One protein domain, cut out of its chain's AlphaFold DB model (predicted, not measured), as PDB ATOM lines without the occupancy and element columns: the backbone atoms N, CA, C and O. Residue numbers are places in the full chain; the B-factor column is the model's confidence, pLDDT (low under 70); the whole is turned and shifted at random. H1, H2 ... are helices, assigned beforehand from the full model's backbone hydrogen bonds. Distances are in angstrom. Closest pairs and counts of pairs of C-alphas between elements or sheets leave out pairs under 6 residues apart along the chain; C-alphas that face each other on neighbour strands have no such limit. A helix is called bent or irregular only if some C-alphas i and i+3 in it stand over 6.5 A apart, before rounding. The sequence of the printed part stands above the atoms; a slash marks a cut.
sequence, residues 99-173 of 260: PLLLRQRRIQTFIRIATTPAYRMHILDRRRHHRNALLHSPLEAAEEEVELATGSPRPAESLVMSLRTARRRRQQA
ATOM      1  N   PRO A  99       8.152  11.334 105.805       89.25
ATOM      2  CA  PRO A  99       6.725  11.103 106.054       89.25
ATOM      3  C   PRO A  99       5.994  10.512 104.841       89.25
ATOM      4  O   PRO A  99       5.114   9.667 105.009       89.25
ATOM      5  N   LEU A 100       6.376  10.909 103.626       89.88
ATOM      6  CA  LEU A 100       5.786  10.394 102.393       89.88
ATOM      7  C   LEU A 100       6.261   8.965 102.114       89.88
ATOM      8  O   LEU A 100       5.442   8.120 101.764       89.88
ATOM      9  N   LEU A 101       7.536   8.660 102.377       92.44
ATOM     10  CA  LEU A 101       8.060   7.291 102.306       92.44
ATOM     11  C   LEU A 101       7.335   6.344 103.265       92.44
ATOM     12  O   LEU A 101       6.933   5.252 102.871       92.44
ATOM     13  N   LEU A 102       7.127   6.760 104.517       92.88
ATOM     14  CA  LEU A 102       6.402   5.957 105.504       92.88
ATOM     15  C   LEU A 102       4.946   5.736 105.091       92.88
ATOM     16  O   LEU A 102       4.422   4.636 105.259       92.88
ATOM     17  N   ARG A 103       4.300   6.761 104.527       91.38
ATOM     18  CA  ARG A 103       2.944   6.666 103.976       91.38
ATOM     19  C   ARG A 103       2.886   5.677 102.808       91.38
ATOM     20  O   ARG A 103       2.088   4.746 102.844       91.38
ATOM     21  N   GLN A 104       3.785   5.803 101.834       92.00
ATOM     22  CA  GLN A 104       3.875   4.891 100.693       92.00
ATOM     23  C   GLN A 104       4.144   3.455 101.147       92.00
ATOM     24  O   GLN A 104       3.477   2.525 100.695       92.00
ATOM     25  N   ARG A 105       5.077   3.265 102.088       93.62
ATOM     26  CA  ARG A 105       5.394   1.946 102.635       93.62
ATOM     27  C   ARG A 105       4.192   1.340 103.349       93.62
ATOM     28  O   ARG A 105       3.909   0.168 103.130       93.62
ATOM     29  N   ARG A 106       3.465   2.134 104.142       93.38
ATOM     30  CA  ARG A 106       2.229   1.715 104.818       93.38
ATOM     31  C   ARG A 106       1.185   1.230 103.813       93.38
ATOM     32  O   ARG A 106       0.694   0.114 103.960       93.38
ATOM     33  N   ILE A 107       0.907   2.010 102.767       91.25
ATOM     34  CA  ILE A 107      -0.054   1.643 101.716       91.25
ATOM     35  C   ILE A 107       0.389   0.365 100.995       91.25
ATOM     36  O   ILE A 107      -0.401  -0.562 100.847       91.25
ATOM     37  N   GLN A 108       1.664   0.260 100.607       93.50
ATOM     38  CA  GLN A 108       2.201  -0.944  99.963       93.50
ATOM     39  C   GLN A 108       2.060  -2.184 100.850       93.50
ATOM     40  O   GLN A 108       1.654  -3.247 100.379       93.50
ATOM     41  N   THR A 109       2.377  -2.061 102.142       92.12
ATOM     42  CA  THR A 109       2.204  -3.164 103.093       92.12
ATOM     43  C   THR A 109       0.739  -3.527 103.278       92.12
ATOM     44  O   THR A 109       0.425  -4.713 103.328       92.12
ATOM     45  N   PHE A 110      -0.154  -2.534 103.314       91.00
ATOM     46  CA  PHE A 110      -1.589  -2.760 103.383       91.00
ATOM     47  C   PHE A 110      -2.076  -3.537 102.159       91.00
ATOM     48  O   PHE A 110      -2.674  -4.589 102.339       91.00
ATOM     49  N   ILE A 111      -1.758  -3.093 100.939       91.06
ATOM     50  CA  ILE A 111      -2.149  -3.788  99.704       91.06
ATOM     51  C   ILE A 111      -1.647  -5.233  99.737       91.06
ATOM     52  O   ILE A 111      -2.420  -6.157  99.491       91.06
ATOM     53  N   ARG A 112      -0.383  -5.454 100.125       92.31
ATOM     54  CA  ARG A 112       0.179  -6.806 100.237       92.31
ATOM     55  C   ARG A 112      -0.615  -7.668 101.214       92.31
ATOM     56  O   ARG A 112      -0.954  -8.796 100.879       92.31
ATOM     57  N   ILE A 113      -0.943  -7.147 102.395       89.88
ATOM     58  CA  ILE A 113      -1.770  -7.855 103.380       89.88
ATOM     59  C   ILE A 113      -3.170  -8.109 102.804       89.88
ATOM     60  O   ILE A 113      -3.624  -9.248 102.825       89.88
ATOM     61  N   ALA A 114      -3.819  -7.101 102.223       87.19
ATOM     62  CA  ALA A 114      -5.170  -7.182 101.674       87.19
ATOM     63  C   ALA A 114      -5.301  -8.205 100.534       87.19
ATOM     64  O   ALA A 114      -6.336  -8.856 100.413       87.19
ATOM     65  N   THR A 115      -4.246  -8.385  99.729       89.25
ATOM     66  CA  THR A 115      -4.204  -9.412  98.674       89.25
ATOM     67  C   THR A 115      -4.078 -10.841  99.207       89.25
ATOM     68  O   THR A 115      -4.355 -11.785  98.472       89.25
ATOM     69  N   THR A 116      -3.693 -11.040 100.474       91.88
ATOM     70  CA  THR A 116      -3.598 -12.392 101.045       91.88
ATOM     71  C   THR A 116      -4.976 -12.935 101.447       91.88
ATOM     72  O   THR A 116      -5.780 -12.209 102.035       91.88
ATOM     73  N   PRO A 117      -5.258 -14.235 101.234       85.81
ATOM     74  CA  PRO A 117      -6.532 -14.840 101.641       85.81
ATOM     75  C   PRO A 117      -6.741 -14.805 103.165       85.81
ATOM     76  O   PRO A 117      -7.874 -14.715 103.643       85.81
ATOM     77  N   ALA A 118      -5.648 -14.784 103.934       85.00
ATOM     78  CA  ALA A 118      -5.658 -14.650 105.389       85.00
ATOM     79  C   ALA A 118      -6.287 -13.331 105.873       85.00
ATOM     80  O   ALA A 118      -6.834 -13.273 106.975       85.00
ATOM     81  N   TYR A 119      -6.251 -12.274 105.058       85.81
ATOM     82  CA  TYR A 119      -6.840 -10.989 105.419       85.81
ATOM     83  C   TYR A 119      -8.357 -11.077 105.591       85.81
ATOM     84  O   TYR A 119      -8.893 -10.650 106.615       85.81
ATOM     85  N   ARG A 120      -9.056 -11.704 104.640       81.12
ATOM     86  CA  ARG A 120     -10.510 -11.884 104.740       81.12
ATOM     87  C   ARG A 120     -10.887 -12.875 105.843       81.12
ATOM     88  O   ARG A 120     -11.755 -12.558 106.645       81.12
ATOM     89  N   MET A 121     -10.185 -14.006 105.922       81.81
ATOM     90  CA  MET A 121     -10.517 -15.111 106.836       81.81
ATOM     91  C   MET A 121     -10.178 -14.851 108.309       81.81
ATOM     92  O   MET A 121     -10.791 -15.426 109.200       81.81
ATOM     93  N   HIS A 122      -9.157 -14.041 108.598       81.75
ATOM     94  CA  HIS A 122      -8.689 -13.858 109.975       81.75
ATOM     95  C   HIS A 122      -8.738 -12.409 110.435       81.75
ATOM     96  O   HIS A 122      -9.067 -12.158 111.591       81.75
ATOM     97  N   ILE A 123      -8.415 -11.449 109.569       83.06
ATOM     98  CA  ILE A 123      -8.312 -10.042 109.973       83.06
ATOM     99  C   ILE A 123      -9.697  -9.392 109.977       83.06
ATOM    100  O   ILE A 123     -10.083  -8.809 110.991       83.06
ATOM    101  N   LEU A 124     -10.476  -9.539 108.902       80.81
ATOM    102  CA  LEU A 124     -11.841  -9.001 108.858       80.81
ATOM    103  C   LEU A 124     -12.780  -9.723 109.833       80.81
ATOM    104  O   LEU A 124     -13.539  -9.061 110.544       80.81
ATOM    105  N   ASP A 125     -12.689 -11.051 109.936       81.25
ATOM    106  CA  ASP A 125     -13.520 -11.822 110.866       81.25
ATOM    107  C   ASP A 125     -13.224 -11.478 112.333       81.25
ATOM    108  O   ASP A 125     -14.153 -11.238 113.104       81.25
ATOM    109  N   ARG A 126     -11.953 -11.306 112.731       77.94
ATOM    110  CA  ARG A 126     -11.624 -10.834 114.092       77.94
ATOM    111  C   ARG A 126     -12.138  -9.419 114.364       77.94
ATOM    112  O   ARG A 126     -12.636  -9.160 115.459       77.94
ATOM    113  N   ARG A 127     -12.083  -8.506 113.387       77.06
ATOM    114  CA  ARG A 127     -12.628  -7.141 113.543       77.06
ATOM    115  C   ARG A 127     -14.147  -7.120 113.689       77.06
ATOM    116  O   ARG A 127     -14.671  -6.291 114.427       77.06
ATOM    117  N   ARG A 128     -14.870  -8.055 113.057       72.25
ATOM    118  CA  ARG A 128     -16.326  -8.196 113.255       72.25
ATOM    119  C   ARG A 128     -16.679  -8.463 114.722       72.25
ATOM    120  O   ARG A 128     -17.731  -8.007 115.171       72.25
ATOM    121  N   HIS A 129     -15.792  -9.138 115.453       69.56
ATOM    122  CA  HIS A 129     -15.961  -9.463 116.870       69.56
ATOM    123  C   HIS A 129     -15.388  -8.404 117.829       69.56
ATOM    124  O   HIS A 129     -15.904  -8.250 118.933       69.56
ATOM    125  N   HIS A 130     -14.395  -7.614 117.408       64.38
ATOM    126  CA  HIS A 130     -13.806  -6.532 118.205       64.38
ATOM    127  C   HIS A 130     -14.283  -5.150 117.733       64.38
ATOM    128  O   HIS A 130     -13.571  -4.425 117.044       64.38
ATOM    129  N   ARG A 131     -15.497  -4.752 118.132       58.38
ATOM    130  CA  ARG A 131     -16.061  -3.420 117.835       58.38
ATOM    131  C   ARG A 131     -15.650  -2.357 118.858       58.38
ATOM    132  O   ARG A 131     -16.506  -1.730 119.476       58.38
ATOM    133  N   ASN A 132     -14.353  -2.120 119.024       66.56
ATOM    134  CA  ASN A 132     -13.889  -0.948 119.767       66.56
ATOM    135  C   ASN A 132     -13.671   0.210 118.791       66.56
ATOM    136  O   ASN A 132     -12.596   0.362 118.228       66.56
ATOM    137  N   ALA A 133     -14.700   1.045 118.622       60.38
ATOM    138  CA  ALA A 133     -14.699   2.197 117.711       60.38
ATOM    139  C   ALA A 133     -13.659   3.289 118.051       60.38
ATOM    140  O   ALA A 133     -13.501   4.240 117.298       60.38
ATOM    141  N   LEU A 134     -12.969   3.171 119.190       60.25
ATOM    142  CA  LEU A 134     -11.982   4.142 119.674       60.25
ATOM    143  C   LEU A 134     -10.535   3.794 119.289       60.25
ATOM    144  O   LEU A 134      -9.635   4.587 119.550       60.25
ATOM    145  N   LEU A 135     -10.291   2.625 118.688       58.59
ATOM    146  CA  LEU A 135      -8.955   2.179 118.296       58.59
ATOM    147  C   LEU A 135      -8.903   1.991 116.783       58.59
ATOM    148  O   LEU A 135      -9.048   0.877 116.292       58.59
ATOM    149  N   HIS A 136      -8.665   3.082 116.055       68.25
ATOM    150  CA  HIS A 136      -8.305   2.978 114.647       68.25
ATOM    151  C   HIS A 136      -6.912   2.373 114.530       68.25
ATOM    152  O   HIS A 136      -5.909   2.985 114.911       68.25
ATOM    153  N   SER A 137      -6.843   1.143 114.026       79.19
ATOM    154  CA  SER A 137      -5.549   0.518 113.778       79.19
ATOM    155  C   SER A 137      -4.822   1.251 112.636       79.19
ATOM    156  O   SER A 137      -5.467   1.751 111.711       79.19
ATOM    157  N   PRO A 138      -3.476   1.283 112.617       77.56
ATOM    158  CA  PRO A 138      -2.722   1.840 111.489       77.56
ATOM    159  C   PRO A 138      -3.068   1.202 110.133       77.56
ATOM    160  O   PRO A 138      -2.821   1.802 109.088       77.56
ATOM    161  N   LEU A 139      -3.624  -0.015 110.160       81.31
ATOM    162  CA  LEU A 139      -4.101  -0.757 108.998       81.31
ATOM    163  C   LEU A 139      -5.455  -0.217 108.503       81.31
ATOM    164  O   LEU A 139      -5.594   0.042 107.317       81.31
ATOM    165  N   GLU A 140      -6.394   0.053 109.411       81.69
ATOM    166  CA  GLU A 140      -7.685   0.691 109.095       81.69
ATOM    167  C   GLU A 140      -7.515   2.106 108.540       81.69
ATOM    168  O   GLU A 140      -8.192   2.482 107.590       81.69
ATOM    169  N   ALA A 141      -6.567   2.876 109.076       82.50
ATOM    170  CA  ALA A 141      -6.256   4.195 108.534       82.50
ATOM    171  C   ALA A 141      -5.707   4.116 107.095       82.50
ATOM    172  O   ALA A 141      -5.969   4.998 106.287       82.50
ATOM    173  N   ALA A 142      -4.945   3.067 106.762       84.69
ATOM    174  CA  ALA A 142      -4.459   2.846 105.400       84.69
ATOM    175  C   ALA A 142      -5.573   2.361 104.456       84.69
ATOM    176  O   ALA A 142      -5.566   2.722 103.282       84.69
ATOM    177  N   GLU A 143      -6.525   1.571 104.962       85.75
ATOM    178  CA  GLU A 143      -7.724   1.149 104.228       85.75
ATOM    179  C   GLU A 143      -8.566   2.349 103.816       85.75
ATOM    180  O   GLU A 143      -8.833   2.515 102.630       85.75
ATOM    181  N   GLU A 144      -8.917   3.215 104.768       85.25
ATOM    182  CA  GLU A 144      -9.691   4.433 104.508       85.25
ATOM    183  C   GLU A 144      -8.985   5.329 103.488       85.25
ATOM    184  O   GLU A 144      -9.601   5.856 102.564       85.25
ATOM    185  N   GLU A 145      -7.666   5.455 103.602       85.50
ATOM    186  CA  GLU A 145      -6.875   6.260 102.683       85.50
ATOM    187  C   GLU A 145      -6.878   5.705 101.247       85.50
ATOM    188  O   GLU A 145      -6.970   6.468 100.283       85.50
ATOM    189  N   VAL A 146      -6.816   4.379 101.088       85.00
ATOM    190  CA  VAL A 146      -6.934   3.721  99.779       85.00
ATOM    191  C   VAL A 146      -8.368   3.791  99.251       85.00
ATOM    192  O   VAL A 146      -8.557   4.001  98.054       85.00
ATOM    193  N   GLU A 147      -9.380   3.668 100.110       84.12
ATOM    194  CA  GLU A 147     -10.794   3.832  99.744       84.12
ATOM    195  C   GLU A 147     -11.060   5.245  99.198       84.12
ATOM    196  O   GLU A 147     -11.649   5.395  98.126       84.12
ATOM    197  N   LEU A 148     -10.543   6.278  99.871       83.62
ATOM    198  CA  LEU A 148     -10.637   7.669  99.425       83.62
ATOM    199  C   LEU A 148      -9.908   7.904  98.095       83.62
ATOM    200  O   LEU A 148     -10.413   8.627  97.238       83.62
ATOM    201  N   ALA A 149      -8.738   7.289  97.904       79.69
ATOM    202  CA  ALA A 149      -7.951   7.441  96.680       79.69
ATOM    203  C   ALA A 149      -8.538   6.687  95.474       79.69
ATOM    204  O   ALA A 149      -8.358   7.115  94.337       79.69
ATOM    205  N   THR A 150      -9.221   5.562  95.705       77.88
ATOM    206  CA  THR A 150      -9.773   4.709  94.637       77.88
ATOM    207  C   THR A 150     -11.199   5.076  94.234       77.88
ATOM    208  O   THR A 150     -11.679   4.571  93.222       77.88
ATOM    209  N   GLY A 151     -11.887   5.948  94.984       65.19
ATOM    210  CA  GLY A 151     -13.233   6.428  94.647       65.19
ATOM    211  C   GLY A 151     -14.296   5.323  94.560       65.19
ATOM    212  O   GLY A 151     -15.375   5.551  94.018       65.19
ATOM    213  N   SER A 152     -13.997   4.122  95.062       52.84
ATOM    214  CA  SER A 152     -14.874   2.960  94.953       52.84
ATOM    215  C   SER A 152     -15.899   2.970  96.091       52.84
ATOM    216  O   SER A 152     -15.515   2.857  97.261       52.84
ATOM    217  N   PRO A 153     -17.208   3.102  95.803       50.66
ATOM    218  CA  PRO A 153     -18.225   2.967  96.830       50.66
ATOM    219  C   PRO A 153     -18.213   1.526  97.345       50.66
ATOM    220  O   PRO A 153     -18.237   0.574  96.564       50.66
ATOM    221  N   ARG A 154     -18.184   1.370  98.676       50.53
ATOM    222  CA  ARG A 154     -18.275   0.076  99.370       50.53
ATOM    223  C   ARG A 154     -19.265  -0.856  98.657       50.53
ATOM    224  O   ARG A 154     -20.394  -0.424  98.401       50.53
ATOM    225  N   PRO A 155     -18.924  -2.130  98.400       46.09
ATOM    226  CA  PRO A 155     -19.881  -3.076  97.847       46.09
ATOM    227  C   PRO A 155     -20.971  -3.336  98.889       46.09
ATOM    228  O   PRO A 155     -20.774  -4.155  99.770       46.09
ATOM    229  N   ALA A 156     -22.070  -2.576  98.823       46.16
ATOM    230  CA  ALA A 156     -23.439  -2.832  99.290       46.16
ATOM    231  C   ALA A 156     -23.708  -3.503 100.664       46.16
ATOM    232  O   ALA A 156     -24.871  -3.665 101.020       46.16
ATOM    233  N   GLU A 157     -22.729  -3.858 101.499       50.75
ATOM    234  CA  GLU A 157     -22.973  -4.555 102.767       50.75
ATOM    235  C   GLU A 157     -23.503  -3.605 103.848       50.75
ATOM    236  O   GLU A 157     -24.299  -4.022 104.690       50.75
ATOM    237  N   SER A 158     -23.159  -2.309 103.795       49.22
ATOM    238  CA  SER A 158     -23.727  -1.300 104.702       49.22
ATOM    239  C   SER A 158     -25.209  -1.032 104.412       49.22
ATOM    240  O   SER A 158     -26.003  -0.918 105.345       49.22
ATOM    241  N   LEU A 159     -25.609  -1.021 103.134       50.00
ATOM    242  CA  LEU A 159     -27.010  -0.907 102.721       50.00
ATOM    243  C   LEU A 159     -27.796  -2.184 103.031       50.00
ATOM    244  O   LEU A 159     -28.915  -2.096 103.531       50.00
ATOM    245  N   VAL A 160     -27.206  -3.368 102.843       56.44
ATOM    246  CA  VAL A 160     -27.841  -4.643 103.214       56.44
ATOM    247  C   VAL A 160     -28.009  -4.767 104.738       56.44
ATOM    248  O   VAL A 160     -29.052  -5.240 105.195       56.44
ATOM    249  N   MET A 161     -27.061  -4.287 105.552       52.25
ATOM    250  CA  MET A 161     -27.205  -4.236 107.019       52.25
ATOM    251  C   MET A 161     -28.211  -3.172 107.496       52.25
ATOM    252  O   MET A 161     -28.994  -3.443 108.414       52.25
ATOM    253  N   SER A 162     -28.280  -2.004 106.846       52.62
ATOM    254  CA  SER A 162     -29.316  -0.990 107.117       52.62
ATOM    255  C   SER A 162     -30.716  -1.457 106.710       52.62
ATOM    256  O   SER A 162     -31.683  -1.255 107.443       52.62
ATOM    257  N   LEU A 163     -30.851  -2.169 105.589       54.66
ATOM    258  CA  LEU A 163     -32.126  -2.747 105.159       54.66
ATOM    259  C   LEU A 163     -32.557  -3.909 106.063       54.66
ATOM    260  O   LEU A 163     -33.740  -4.030 106.379       54.66
ATOM    261  N   ARG A 164     -31.623  -4.733 106.558       55.94
ATOM    262  CA  ARG A 164     -31.926  -5.803 107.529       55.94
ATOM    263  C   ARG A 164     -32.361  -5.257 108.891       55.94
ATOM    264  O   ARG A 164     -33.301  -5.790 109.482       55.94
ATOM    265  N   THR A 165     -31.746  -4.178 109.375       58.56
ATOM    266  CA  THR A 165     -32.174  -3.511 110.620       58.56
ATOM    267  C   THR A 165     -33.504  -2.767 110.450       58.56
ATOM    268  O   THR A 165     -34.365  -2.861 111.328       58.56
ATOM    269  N   ALA A 166     -33.754  -2.136 109.299       56.69
ATOM    270  CA  ALA A 166     -35.046  -1.529 108.970       56.69
ATOM    271  C   ALA A 166     -36.180  -2.567 108.836       56.69
ATOM    272  O   ALA A 166     -37.290  -2.342 109.324       56.69
ATOM    273  N   ARG A 167     -35.905  -3.741 108.247       57.38
ATOM    274  CA  ARG A 167     -36.880  -4.840 108.125       57.38
ATOM    275  C   ARG A 167     -37.210  -5.466 109.486       57.38
ATOM    276  O   ARG A 167     -38.379  -5.740 109.746       57.38
ATOM    277  N   ARG A 168     -36.230  -5.586 110.396       57.06
ATOM    278  CA  ARG A 168     -36.472  -5.986 111.800       57.06
ATOM    279  C   ARG A 168     -37.329  -4.973 112.564       57.06
ATOM    280  O   ARG A 168     -38.225  -5.385 113.294       57.06
ATOM    281  N   ARG A 169     -37.121  -3.664 112.365       56.94
ATOM    282  CA  ARG A 169     -37.969  -2.622 112.979       56.94
ATOM    283  C   ARG A 169     -39.413  -2.660 112.468       56.94
ATOM    284  O   ARG A 169     -40.325  -2.494 113.267       56.94
ATOM    285  N   ARG A 170     -39.643  -2.949 111.180       57.59
ATOM    286  CA  ARG A 170     -41.006  -3.133 110.635       57.59
ATOM    287  C   ARG A 170     -41.697  -4.392 111.162       57.59
ATOM    288  O   ARG A 170     -42.882  -4.335 111.460       57.59
ATOM    289  N   GLN A 171     -40.970  -5.495 111.340       58.22
ATOM    290  CA  GLN A 171     -41.537  -6.707 111.944       58.22
ATOM    291  C   GLN A 171     -41.892  -6.499 113.425       58.22
ATOM    292  O   GLN A 171     -42.966  -6.905 113.847       58.22
ATOM    293  N   GLN A 172     -41.064  -5.790 114.199       57.81
ATOM    294  CA  GLN A 172     -41.388  -5.454 115.594       57.81
ATOM    295  C   GLN A 172     -42.519  -4.418 115.726       57.81
ATOM    296  O   GLN A 172     -43.279  -4.468 116.690       57.81
ATOM    297  N   ALA A 173     -42.667  -3.506 114.759       55.81
ATOM    298  CA  ALA A 173     -43.783  -2.560 114.717       55.81
ATOM    299  C   ALA A 173     -45.114  -3.237 114.338       55.81
ATOM    300  O   ALA A 173     -46.135  -2.925 114.943       55.81
TER     301      ALA A 173
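This is residues 99 to 173 of the 260 residues of an uncharacterized protein of Aspergillus novofumigatus (strain IBT 16806) (UniProt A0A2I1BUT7). Two helices, H1 and H3, cross nearly at a right angle, H2 turns off at a corner from the last residues of H1, and H4 sticks out as a free arm that makes much of the length. The loop of residues 130 to 137 leads from H2 back to H3, and the contacts between helices are few. The printed part has 75 residues with four named helices in the order H1, H2, H3, H4 and no named strand; the class is all helix. The whole is loose, with a radius of gyration of the C-alphas of 15.9 A and spans of 54 by 26 by 26 A.

H1, residues 99 to 115, and H2, residues 117 to 129, are close but not clearly touching; their closest C-alphas, those of Ile 113 and Tyr 119, are 6.3 A apart. Their lines are about perpendicular, at 81 degrees. H3, residues 138 to 150, touches H1, which meets it with residues 106 to 110 alone; the closest C-alphas, those of Ile 107 and Ala 142, are 5.9 A apart. These two helices are about perpendicular, at 89 degrees. H2 and H3 are apart. H4, residues 157 to 173, touches no helix and stands free. Every O i to N i+4 pair is within hydrogen-bond range in H1, H3 and H4, and 6 of 9 are in H2.

H1 begins at C-alpha 99 (6.725, 11.103, 106.054) and is 24.4 A long. H2 is 18.7 A long and only just irregular, with C-alphas 121 and 124 6.6 A apart. H3 is 18.5 A long. H4 is 24.1 A long and ends at C-alpha 173 (-43.783, -2.560, 114.717).

The two C-alphas farthest apart, those of Leu 101 and Ala 173, are 54.2 A apart. The printed part has no cut, and no link is long. Confidence is low, with pLDDT under 70, at residues 129 to 136 and 151 to 173.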